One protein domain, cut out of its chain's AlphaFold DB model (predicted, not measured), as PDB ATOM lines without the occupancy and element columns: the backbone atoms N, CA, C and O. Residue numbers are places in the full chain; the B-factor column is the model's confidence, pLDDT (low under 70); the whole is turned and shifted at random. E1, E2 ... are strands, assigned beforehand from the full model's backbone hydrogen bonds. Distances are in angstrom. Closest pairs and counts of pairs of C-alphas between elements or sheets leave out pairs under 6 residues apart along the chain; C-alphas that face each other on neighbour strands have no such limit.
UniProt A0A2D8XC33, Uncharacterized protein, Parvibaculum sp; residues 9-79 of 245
ATOM      1  N   PHE A   9      -0.634  21.749  17.126       95.00
ATOM      2  CA  PHE A   9       0.485  21.292  17.948       95.00
ATOM      3  C   PHE A   9       0.751  19.805  17.710       95.00
ATOM      4  O   PHE A   9      -0.076  18.951  18.036       95.00
ATOM      5  N   ASN A  10       1.926  19.482  17.177       95.19
ATOM      6  CA  ASN A  10       2.316  18.118  16.833       95.19
ATOM      7  C   ASN A  10       3.548  17.688  17.637       95.19
ATOM      8  O   ASN A  10       4.667  18.076  17.288       95.19
ATOM      9  N   PRO A  11       3.392  16.871  18.692       94.12
ATOM     10  CA  PRO A  11       4.528  16.251  19.363       94.12
ATOM     11  C   PRO A  11       5.342  15.403  18.380       94.12
ATOM     12  O   PRO A  11       4.817  14.457  17.798       94.12
ATOM     13  N   LEU A  12       6.619  15.738  18.189       93.12
ATOM     14  CA  LEU A  12       7.508  14.995  17.290       93.12
ATOM     15  C   LEU A  12       8.293  13.908  18.022       93.12
ATOM     16  O   LEU A  12       8.523  12.832  17.480       93.12
ATOM     17  N   ASN A  13       8.752  14.214  19.233       92.75
ATOM     18  CA  ASN A  13       9.495  13.312  20.111       92.75
ATOM     19  C   ASN A  13       9.463  13.858  21.551       92.75
ATOM     20  O   ASN A  13       8.781  14.844  21.830       92.75
ATOM     21  N   ALA A  14      10.212  13.241  22.467       92.56
ATOM     22  CA  ALA A  14      10.294  13.663  23.865       92.56
ATOM     23  C   ALA A  14      10.717  15.128  24.083       92.56
ATOM     24  O   ALA A  14      10.390  15.692  25.126       92.56
ATOM     25  N   ARG A  15      11.419  15.741  23.120       93.50
ATOM     26  CA  ARG A  15      12.015  17.079  23.240       93.50
ATOM     27  C   ARG A  15      11.284  18.174  22.481       93.50
ATOM     28  O   ARG A  15      11.516  19.332  22.796       93.50
ATOM     29  N   THR A  16      10.493  17.840  21.464       95.56
ATOM     30  CA  THR A  16      10.022  18.837  20.493       95.56
ATOM     31  C   THR A  16       8.539  18.698  20.200       95.56
ATOM     32  O   THR A  16       8.059  17.611  19.862       95.56
ATOM     33  N   VAL A  17       7.848  19.832  20.228       96.75
ATOM     34  CA  VAL A  17       6.506  20.018  19.678       96.75
ATOM     35  C   VAL A  17       6.613  20.946  18.480       96.75
ATOM     36  O   VAL A  17       7.169  22.032  18.587       96.75
ATOM     37  N   ARG A  18       6.049  20.542  17.346       97.00
ATOM     38  CA  ARG A  18       6.016  21.357  16.134       97.00
ATOM     39  C   ARG A  18       4.666  22.022  15.942       97.00
ATOM     40  O   ARG A  18       3.641  21.340  15.910       97.00
ATOM     41  N   LEU A  19       4.692  23.328  15.721       95.94
ATOM     42  CA  LEU A  19       3.552  24.129  15.306       95.94
ATOM     43  C   LEU A  19       3.442  24.136  13.779       95.94
ATOM     44  O   LEU A  19       4.405  24.434  13.066       95.94
ATOM     45  N   THR A  20       2.259  23.801  13.270       93.88
ATOM     46  CA  THR A  20       1.921  23.786  11.834       93.88
ATOM     47  C   THR A  20       0.498  24.280  11.616       93.88
ATOM     48  O   THR A  20      -0.304  24.153  12.529       93.88
ATOM     49  N   GLY A  21       0.140  24.727  10.407       89.94
ATOM     50  CA  GLY A  21      -1.192  25.306  10.150       89.94
ATOM     51  C   GLY A  21      -1.326  26.668  10.837       89.94
ATOM     52  O   GLY A  21      -0.769  26.858  11.908       89.94
ATOM     53  N   GLY A  22      -1.922  27.675  10.197       88.56
ATOM     54  CA  GLY A  22      -2.043  29.010  10.813       88.56
ATOM     55  C   GLY A  22      -0.745  29.741  11.160       88.56
ATOM     56  O   GLY A  22      -0.790  30.903  11.534       88.56
ATOM     57  N   THR A  23       0.429  29.137  10.971       92.62
ATOM     58  CA  THR A  23       1.724  29.647  11.452       92.62
ATOM     59  C   THR A  23       2.144  30.972  10.831       92.62
ATOM     60  O   THR A  23       2.970  31.673  11.399       92.62
ATOM     61  N   LYS A  24       1.575  31.348   9.678       91.62
ATOM     62  CA  LYS A  24       1.777  32.674   9.072       91.62
ATOM     63  C   LYS A  24       1.114  33.807   9.858       91.62
ATOM     64  O   LYS A  24       1.483  34.953   9.645       91.62
ATOM     65  N   ALA A  25       0.136  33.490  10.703       90.81
ATOM     66  CA  ALA A  25      -0.543  34.441  11.574       90.81
ATOM     67  C   ALA A  25       0.121  34.554  12.958       90.81
ATOM     68  O   ALA A  25      -0.357  35.312  13.790       90.81
ATOM     69  N   ILE A  26       1.205  33.806  13.211       94.62
ATOM     70  CA  ILE A  26       1.972  33.900  14.455       94.62
ATOM     71  C   ILE A  26       2.941  35.079  14.358       94.62
ATOM     72  O   ILE A  26       3.719  35.164  13.403       94.62
ATOM     73  N   ASN A  27       2.934  35.938  15.372       95.06
ATOM     74  CA  ASN A  27       3.883  37.029  15.541       95.06
ATOM     75  C   ASN A  27       4.990  36.612  16.537       95.06
ATOM     76  O   ASN A  27       4.713  36.430  17.723       95.06
ATOM     77  N   PRO A  28       6.237  36.373  16.083       96.81
ATOM     78  CA  PRO A  28       7.333  36.010  16.976       96.81
ATOM     79  C   PRO A  28       7.971  37.250  17.617       96.81
ATOM     80  O   PRO A  28       8.379  38.172  16.913       96.81
ATOM     81  N   HIS A  29       8.162  37.215  18.934       97.38
ATOM     82  CA  HIS A  29       8.908  38.237  19.670       97.38
ATOM     83  C   HIS A  29      10.358  37.787  19.856       97.38
ATOM     84  O   HIS A  29      10.617  36.665  20.299       97.38
ATOM     85  N   VAL A  30      11.307  38.652  19.491       97.12
ATOM     86  CA  VAL A  30      12.742  38.333  19.452       97.12
ATOM     87  C   VAL A  30      13.505  39.206  20.442       97.12
ATOM     88  O   VAL A  30      13.334  40.423  20.451       97.12
ATOM     89  N   PHE A  31      14.383  38.589  21.226       95.56
ATOM     90  CA  PHE A  31      15.319  39.256  22.128       95.56
ATOM     91  C   PHE A  31      16.704  38.625  21.952       95.56
ATOM     92  O   PHE A  31      16.810  37.405  21.874       95.56
ATOM     93  N   ASP A  32      17.755  39.439  21.820       94.00
ATOM     94  CA  ASP A  32      19.135  38.976  21.575       94.00
ATOM     95  C   ASP A  32      19.264  37.928  20.450       94.00
ATOM     96  O   ASP A  32      19.994  36.945  20.548       94.00
ATOM     97  N   ALA A  33      18.541  38.157  19.346       92.69
ATOM     98  CA  ALA A  33      18.458  37.268  18.180       92.69
ATOM     99  C   ALA A  33      17.824  35.880  18.432       92.69
ATOM    100  O   ALA A  33      17.797  35.052  17.518       92.69
ATOM    101  N   GLU A  34      17.244  35.638  19.608       94.81
ATOM    102  CA  GLU A  34      16.476  34.433  19.931       94.81
ATOM    103  C   GLU A  34      14.975  34.739  20.030       94.81
ATOM    104  O   GLU A  34      14.561  35.799  20.502       94.81
ATOM    105  N   ILE A  35      14.130  33.811  19.573       97.31
ATOM    106  CA  ILE A  35      12.677  33.942  19.740       97.31
ATOM    107  C   ILE A  35      12.333  33.572  21.181       97.31
ATOM    108  O   ILE A  35      12.521  32.425  21.590       97.31
ATOM    109  N   VAL A  36      11.803  34.535  21.931       97.31
ATOM    110  CA  VAL A  36      11.468  34.373  23.353       97.31
ATOM    111  C   VAL A  36       9.989  34.109  23.588       97.31
ATOM    112  O   VAL A  36       9.646  33.502  24.603       97.31
ATOM    113  N   SER A  37       9.120  34.500  22.651       97.56
ATOM    114  CA  SER A  37       7.703  34.144  22.675       97.56
ATOM    115  C   SER A  37       7.065  34.147  21.283       97.56
ATOM    116  O   SER A  37       7.591  34.715  20.322       97.56
ATOM    117  N   LEU A  38       5.925  33.469  21.176       97.31
ATOM    118  CA  LEU A  38       5.059  33.427  20.004       97.31
ATOM    119  C   LEU A  38       3.671  33.915  20.398       97.31
ATOM    120  O   LEU A  38       3.008  33.289  21.222       97.31
ATOM    121  N   GLU A  39       3.229  34.993  19.772       96.00
ATOM    122  CA  GLU A  39       1.863  35.492  19.870       96.00
ATOM    123  C   GLU A  39       1.040  34.887  18.729       96.00
ATOM    124  O   GLU A  39       1.345  35.057  17.546       96.00
ATOM    125  N   MET A  40       0.040  34.091  19.089       91.31
ATOM    126  CA  MET A  40      -0.858  33.402  18.168       91.31
ATOM    127  C   MET A  40      -2.152  34.195  17.963       91.31
ATOM    128  O   MET A  40      -2.457  35.091  18.750       91.31
ATOM    129  N   PRO A  41      -2.967  33.835  16.954       85.38
ATOM    130  CA  PRO A  41      -4.322  34.363  16.835       85.38
ATOM    131  C   PRO A  41      -5.133  34.182  18.129       85.38
ATOM    132  O   PRO A  41      -4.972  33.176  18.821       85.38
ATOM    133  N   ALA A  42      -6.036  35.130  18.402       83.81
ATOM    134  CA  ALA A  42      -6.834  35.216  19.633       83.81
ATOM    135  C   ALA A  42      -6.015  35.478  20.916       83.81
ATOM    136  O   ALA A  42      -6.369  34.984  21.984       83.81
ATOM    137  N   ASP A  43      -4.928  36.247  20.793       82.12
ATOM    138  CA  ASP A  43      -4.108  36.760  21.904       82.12
ATOM    139  C   ASP A  43      -3.494  35.670  22.805       82.12
ATOM    140  O   ASP A  43      -3.132  35.906  23.958       82.12
ATOM    141  N   VAL A  44      -3.347  34.449  22.278       89.88
ATOM    142  CA  VAL A  44      -2.664  33.354  22.977       89.88
ATOM    143  C   VAL A  44      -1.159  33.525  22.812       89.88
ATOM    144  O   VAL A  44      -0.635  33.423  21.704       89.88
ATOM    145  N   VAL A  45      -0.445  33.722  23.916       94.69
ATOM    146  CA  VAL A  45       1.018  33.847  23.926       94.69
ATOM    147  C   VAL A  45       1.641  32.584  24.516       94.69
ATOM    148  O   VAL A  45       1.176  32.084  25.535       94.69
ATOM    149  N   ILE A  46       2.690  32.067  23.869       96.25
ATOM    150  CA  ILE A  46       3.587  31.056  24.448       96.25
ATOM    151  C   ILE A  46       4.972  31.662  24.580       96.25
ATOM    152  O   ILE A  46       5.577  32.031  23.573       96.25
ATOM    153  N   SER A  47       5.494  31.681  25.797       97.06
ATOM    154  CA  SER A  47       6.822  32.198  26.111       97.06
ATOM    155  C   SER A  47       7.789  31.090  26.519       97.06
ATOM    156  O   SER A  47       7.411  30.030  27.019       97.06
ATOM    157  N   THR A  48       9.077  31.346  26.323       96.00
ATOM    158  CA  THR A  48      10.130  30.533  26.937       96.00
ATOM    159  C   THR A  48       9.995  30.549  28.467       96.00
ATOM    160  O   THR A  48       9.644  31.561  29.069       96.00
ATOM    161  N   GLY A  49      10.228  29.401  29.102       93.69
ATOM    162  CA  GLY A  49       9.999  29.154  30.526       93.69
ATOM    163  C   GLY A  49       8.611  28.598  30.863       93.69
ATOM    164  O   GLY A  49       8.461  27.985  31.921       93.69
ATOM    165  N   GLU A  50       7.621  28.743  29.979       94.44
ATOM    166  CA  GLU A  50       6.262  28.246  30.212       94.44
ATOM    167  C   GLU A  50       6.121  26.754  29.908       94.44
ATOM    168  O   GLU A  50       6.823  26.188  29.069       94.44
ATOM    169  N   THR A  51       5.154  26.113  30.565       94.31
ATOM    170  CA  THR A  51       4.811  24.709  30.333       94.31
ATOM    171  C   THR A  51       3.469  24.607  29.628       94.31
ATOM    172  O   THR A  51       2.440  24.997  30.175       94.31
ATOM    173  N   ILE A  52       3.463  24.012  28.437       93.69
ATOM    174  CA  ILE A  52       2.242  23.774  27.659       93.69
ATOM    175  C   ILE A  52       1.783  22.324  27.775       93.69
ATOM    176  O   ILE A  52       2.601  21.412  27.880       93.69
ATOM    177  N   SER A  53       0.471  22.095  27.721       92.88
ATOM    178  CA  SER A  53      -0.116  20.753  27.800       92.88
ATOM    179  C   SER A  53      -0.704  20.328  26.458       92.88
ATOM    180  O   SER A  53      -1.584  20.991  25.919       92.88
ATOM    181  N   ILE A  54      -0.245  19.197  25.919       91.50
ATOM    182  CA  ILE A  54      -0.713  18.644  24.641       91.50
ATOM    183  C   ILE A  54      -1.080  17.183  24.850       91.50
ATOM    184  O   ILE A  54      -0.210  16.373  25.146       91.50
ATOM    185  N   LYS A  55      -2.355  16.821  24.666       85.12
ATOM    186  CA  LYS A  55      -2.841  15.434  24.832       85.12
ATOM    187  C   LYS A  55      -2.391  14.810  26.171       85.12
ATOM    188  O   LYS A  55      -1.885  13.690  26.192       85.12
ATOM    189  N   ASN A  56      -2.562  15.556  27.268       84.50
ATOM    190  CA  ASN A  56      -2.185  15.185  28.645       84.50
ATOM    191  C   ASN A  56      -0.678  15.020  28.887       84.50
ATOM    192  O   ASN A  56      -0.273  14.267  29.765       84.50
ATOM    193  N   ARG A  57       0.146  15.694  28.085       89.25
ATOM    194  CA  ARG A  57       1.600  15.702  28.215       89.25
ATOM    195  C   ARG A  57       2.109  17.130  28.332       89.25
ATOM    196  O   ARG A  57       1.770  17.962  27.489       89.25
ATOM    197  N   LYS A  58       2.931  17.398  29.340       92.12
ATOM    198  CA  LYS A  58       3.501  18.713  29.644       92.12
ATOM    199  C   LYS A  58       4.818  18.940  28.903       92.12
ATOM    200  O   LYS A  58       5.670  18.061  28.827       92.12
ATOM    201  N   TYR A  59       5.010  20.116  28.327       93.12
ATOM    202  CA  TYR A  59       6.232  20.489  27.623       93.12
ATOM    203  C   TYR A  59       6.676  21.859  28.106       93.12
ATOM    204  O   TYR A  59       6.041  22.858  27.775       93.12
ATOM    205  N   LYS A  60       7.773  21.903  28.862       94.56
ATOM    206  CA  LYS A  60       8.440  23.157  29.202       94.56
ATOM    207  C   LYS A  60       9.131  23.716  27.963       94.56
ATOM    208  O   LYS A  60       9.991  23.055  27.387       94.56
ATOM    209  N   VAL A  61       8.735  24.896  27.518       96.19
ATOM    210  CA  VAL A  61       9.286  25.540  26.327       96.19
ATOM    211  C   VAL A  61      10.569  26.258  26.722       96.19
ATOM    212  O   VAL A  61      10.525  27.292  27.367       96.19
ATOM    213  N   ASN A  62      11.723  25.727  26.336       95.50
ATOM    214  CA  ASN A  62      13.020  26.345  26.630       95.50
ATOM    215  C   ASN A  62      13.634  27.042  25.417       95.50
ATOM    216  O   ASN A  62      14.405  27.979  25.580       95.50
ATOM    217  N   PHE A  63      13.309  26.585  24.206       96.44
ATOM    218  CA  PHE A  63      13.773  27.210  22.969       96.44
ATOM    219  C   PHE A  63      12.665  27.203  21.928       96.44
ATOM    220  O   PHE A  63      11.871  26.260  21.866       96.44
ATOM    221  N   ILE A  64      12.663  28.224  21.078       97.88
ATOM    222  CA  ILE A  64      11.723  28.361  19.974       97.88
ATOM    223  C   ILE A  64      12.531  28.567  18.697       97.88
ATOM    224  O   ILE A  64      13.201  29.584  18.535       97.88
ATOM    225  N   ASP A  65      12.459  27.602  17.782       97.12
ATOM    226  CA  ASP A  65      13.143  27.683  16.493       97.12
ATOM    227  C   ASP A  65      12.126  27.948  15.376       97.12
ATOM    228  O   ASP A  65      11.109  27.262  15.246       97.12
ATOM    229  N   LYS A  66      12.413  28.943  14.531       96.31
ATOM    230  CA  LYS A  66      11.653  29.235  13.310       96.31
ATOM    231  C   LYS A  66      12.267  28.486  12.135       96.31
ATOM    232  O   LYS A  66      13.445  28.675  11.838       96.31
ATOM    233  N   LEU A  67      11.475  27.676  11.432       95.44
ATOM    234  CA  LEU A  67      11.947  26.913  10.274       95.44
ATOM    235  C   LEU A  67      10.994  27.035   9.079       95.44
ATOM    236  O   LEU A  67       9.814  27.352   9.219       95.44
ATOM    237  N   TYR A  68      11.507  26.719   7.891       94.19
ATOM    238  CA  TYR A  68      10.714  26.580   6.671       94.19
ATOM    239  C   TYR A  68      10.859  25.162   6.120       94.19
ATOM    240  O   TYR A  68      11.971  24.673   5.920       94.19
ATOM    241  N   LYS A  69       9.733  24.490   5.863       90.25
ATOM    242  CA  LYS A  69       9.694  23.201   5.158       90.25
ATOM    243  C   LYS A  69       9.092  23.429   3.774       90.25
ATOM    244  O   LYS A  69       7.873  23.526   3.628       90.25
ATOM    245  N   GLY A  70       9.954  23.575   2.767       89.38
ATOM    246  CA  GLY A  70       9.553  24.161   1.487       89.38
ATOM    247  C   GLY A  70       9.092  25.604   1.709       89.38
ATOM    248  O   GLY A  70       9.777  26.370   2.377       89.38
ATOM    249  N   ASN A  71       7.889  25.946   1.247       88.69
ATOM    250  CA  ASN A  71       7.310  27.287   1.424       88.69
ATOM    251  C   ASN A  71       6.416  27.417   2.672       88.69
ATOM    252  O   ASN A  71       5.690  28.405   2.826       88.69
ATOM    253  N   VAL A  72       6.420  26.411   3.551       91.25
ATOM    254  CA  VAL A  72       5.590  26.384   4.760       91.25
ATOM    255  C   VAL A  72       6.426  26.800   5.964       91.25
ATOM    256  O   VAL A  72       7.380  26.114   6.326       91.25
ATOM    257  N   LEU A  73       6.039  27.914   6.585       95.19
ATOM    258  CA  LEU A  73       6.573  28.371   7.865       95.19
ATOM    259  C   LEU A  73       6.115  27.427   8.982       95.19
ATOM    260  O   LEU A  73       4.932  27.095   9.062       95.19
ATOM    261  N   ILE A  74       7.029  27.014   9.847       96.56
ATOM    262  CA  ILE A  74       6.758  26.206  11.037       96.56
ATOM    263  C   ILE A  74       7.573  26.741  12.219       96.56
ATOM    264  O   ILE A  74       8.594  27.406  12.026       96.56
ATOM    265  N   TYR A  75       7.134  26.409  13.428       97.56
ATOM    266  CA  TYR A  75       7.882  26.688  14.652       97.56
ATOM    267  C   TYR A  75       8.064  25.399  15.438       97.56
ATOM    268  O   TYR A  75       7.115  24.629  15.573       97.56
ATOM    269  N   ASP A  76       9.260  25.169  15.962       97.56
ATOM    270  CA  ASP A  76       9.530  24.067  16.878       97.56
ATOM    271  C   ASP A  76       9.714  24.624  18.294       97.56
ATOM    272  O   ASP A  76      10.576  25.466  18.544       97.56
ATOM    273  N   LEU A  77       8.884  24.145  19.218       97.50
ATOM    274  CA  LEU A  77       8.991  24.392  20.650       97.50
ATOM    275  C   LEU A  77       9.802  23.255  21.267       97.50
ATOM    276  O   LEU A  77       9.405  22.086  21.198       97.50
ATOM    277  N   HIS A  78      10.940  23.588  21.864       96.56
ATOM    278  CA  HIS A  78      11.884  22.613  22.388       96.56
ATOM    279  C   HIS A  78      11.946  22.640  23.911       96.56
ATOM    280  O   HIS A  78      12.282  23.659  24.506       96.56
ATOM    281  N   VAL A  79      11.764  21.472  24.522       94.62
ATOM    282  CA  VAL A  79      12.173  21.185  25.904       94.62
ATOM    283  C   VAL A  79      13.693  21.100  25.993       94.62
ATOM    284  O   VAL A  79      14.304  21.564  26.947       94.62
TER     285      VAL A  79
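AT A GLANCE: This is residues 9 to 79 of the 245 residues of an uncharacterized protein of Parvibaculum sp (UniProt A0A2D8XC33). What shape do these atoms make? A small, strongly twisted four-stranded sheet, E1 E2 E9 E8, and a three-stranded sheet, E3 E4 E5, form a sandwich, only partly face to face with their strands crossed, and the hairpin E6 and E7 packs at one end of the four-stranded sheet. What is it built of? The printed part has 71 residues with nine named strands, E1 to E9 in order along the chain, and no named helix: the class is all strand. Each sheet is antiparallel. How large is it? It is compact and rounded, with a radius of gyration of the C-alphas of 11.4 A and spans of 29 by 26 by 24 A.

HOW THE PARTS SIT: How does the first sheet run? E1, residues 9 to 13, forms a hairpin with E2, residues 16 to 20, with N 10 and O 18 2.8 A apart. E2 is the antiparallel neighbour of E9, residues 72 to 78, with N 19 and O 75 at 2.8 A, and E9 forms a hairpin with the edge strand E8, residues 63 to 69, with N 65 and O 76 at 2.9 A. What follows E2? E3, residues 27 to 31, E4, residues 34 to 40, and E5, residues 44 to 47, form a meander, each strand the antiparallel neighbour of the one before; N 29 and O 37 are 2.9 A apart, and N 38 and O 46 2.8 A. How do these two sheets stand? They form a sandwich, two sheets face to face, with their strands at 48 degrees; the closest C-alphas of E4 and E8, those of Ile 35 and Ile 64, are 5.7 A apart, while E2 and E4 are apart. Where is the last hairpin? The last hairpin along the chain is that of E8 and E9, in the first sheet; before it comes the hairpin of E6, residues 51 to 54, and E7, residues 57 to 60, a sheet of two strands, with N 52 and O 59 at 2.9 A, and the closest C-alphas of E1 and E6, those of Phe 9 and Ile 54, are 7.3 A apart.

IN THESE COORDINATES: Where does the first strand begin? C-alpha 9 of E1 is at (0.485, 21.292, 17.948). Which strands are long? E4 measures 17.5 A, E8 18.7 A and E9 19.1 A from first to last C-alpha. Where does the last strand end? C-alpha 78 of E9 is at (11.884, 22.613, 22.388).

THE WHOLE: How far does it reach? The two C-alphas farthest apart, those of Asp 32 and Asn 56, are 32.7 A apart. Are there cuts or long links? The printed part has no cut and no long link; E2 to E3 is short, and the others are tight. How confident is the model? The mean pLDDT of the printed part is 93.7, and no printed residue is under 70.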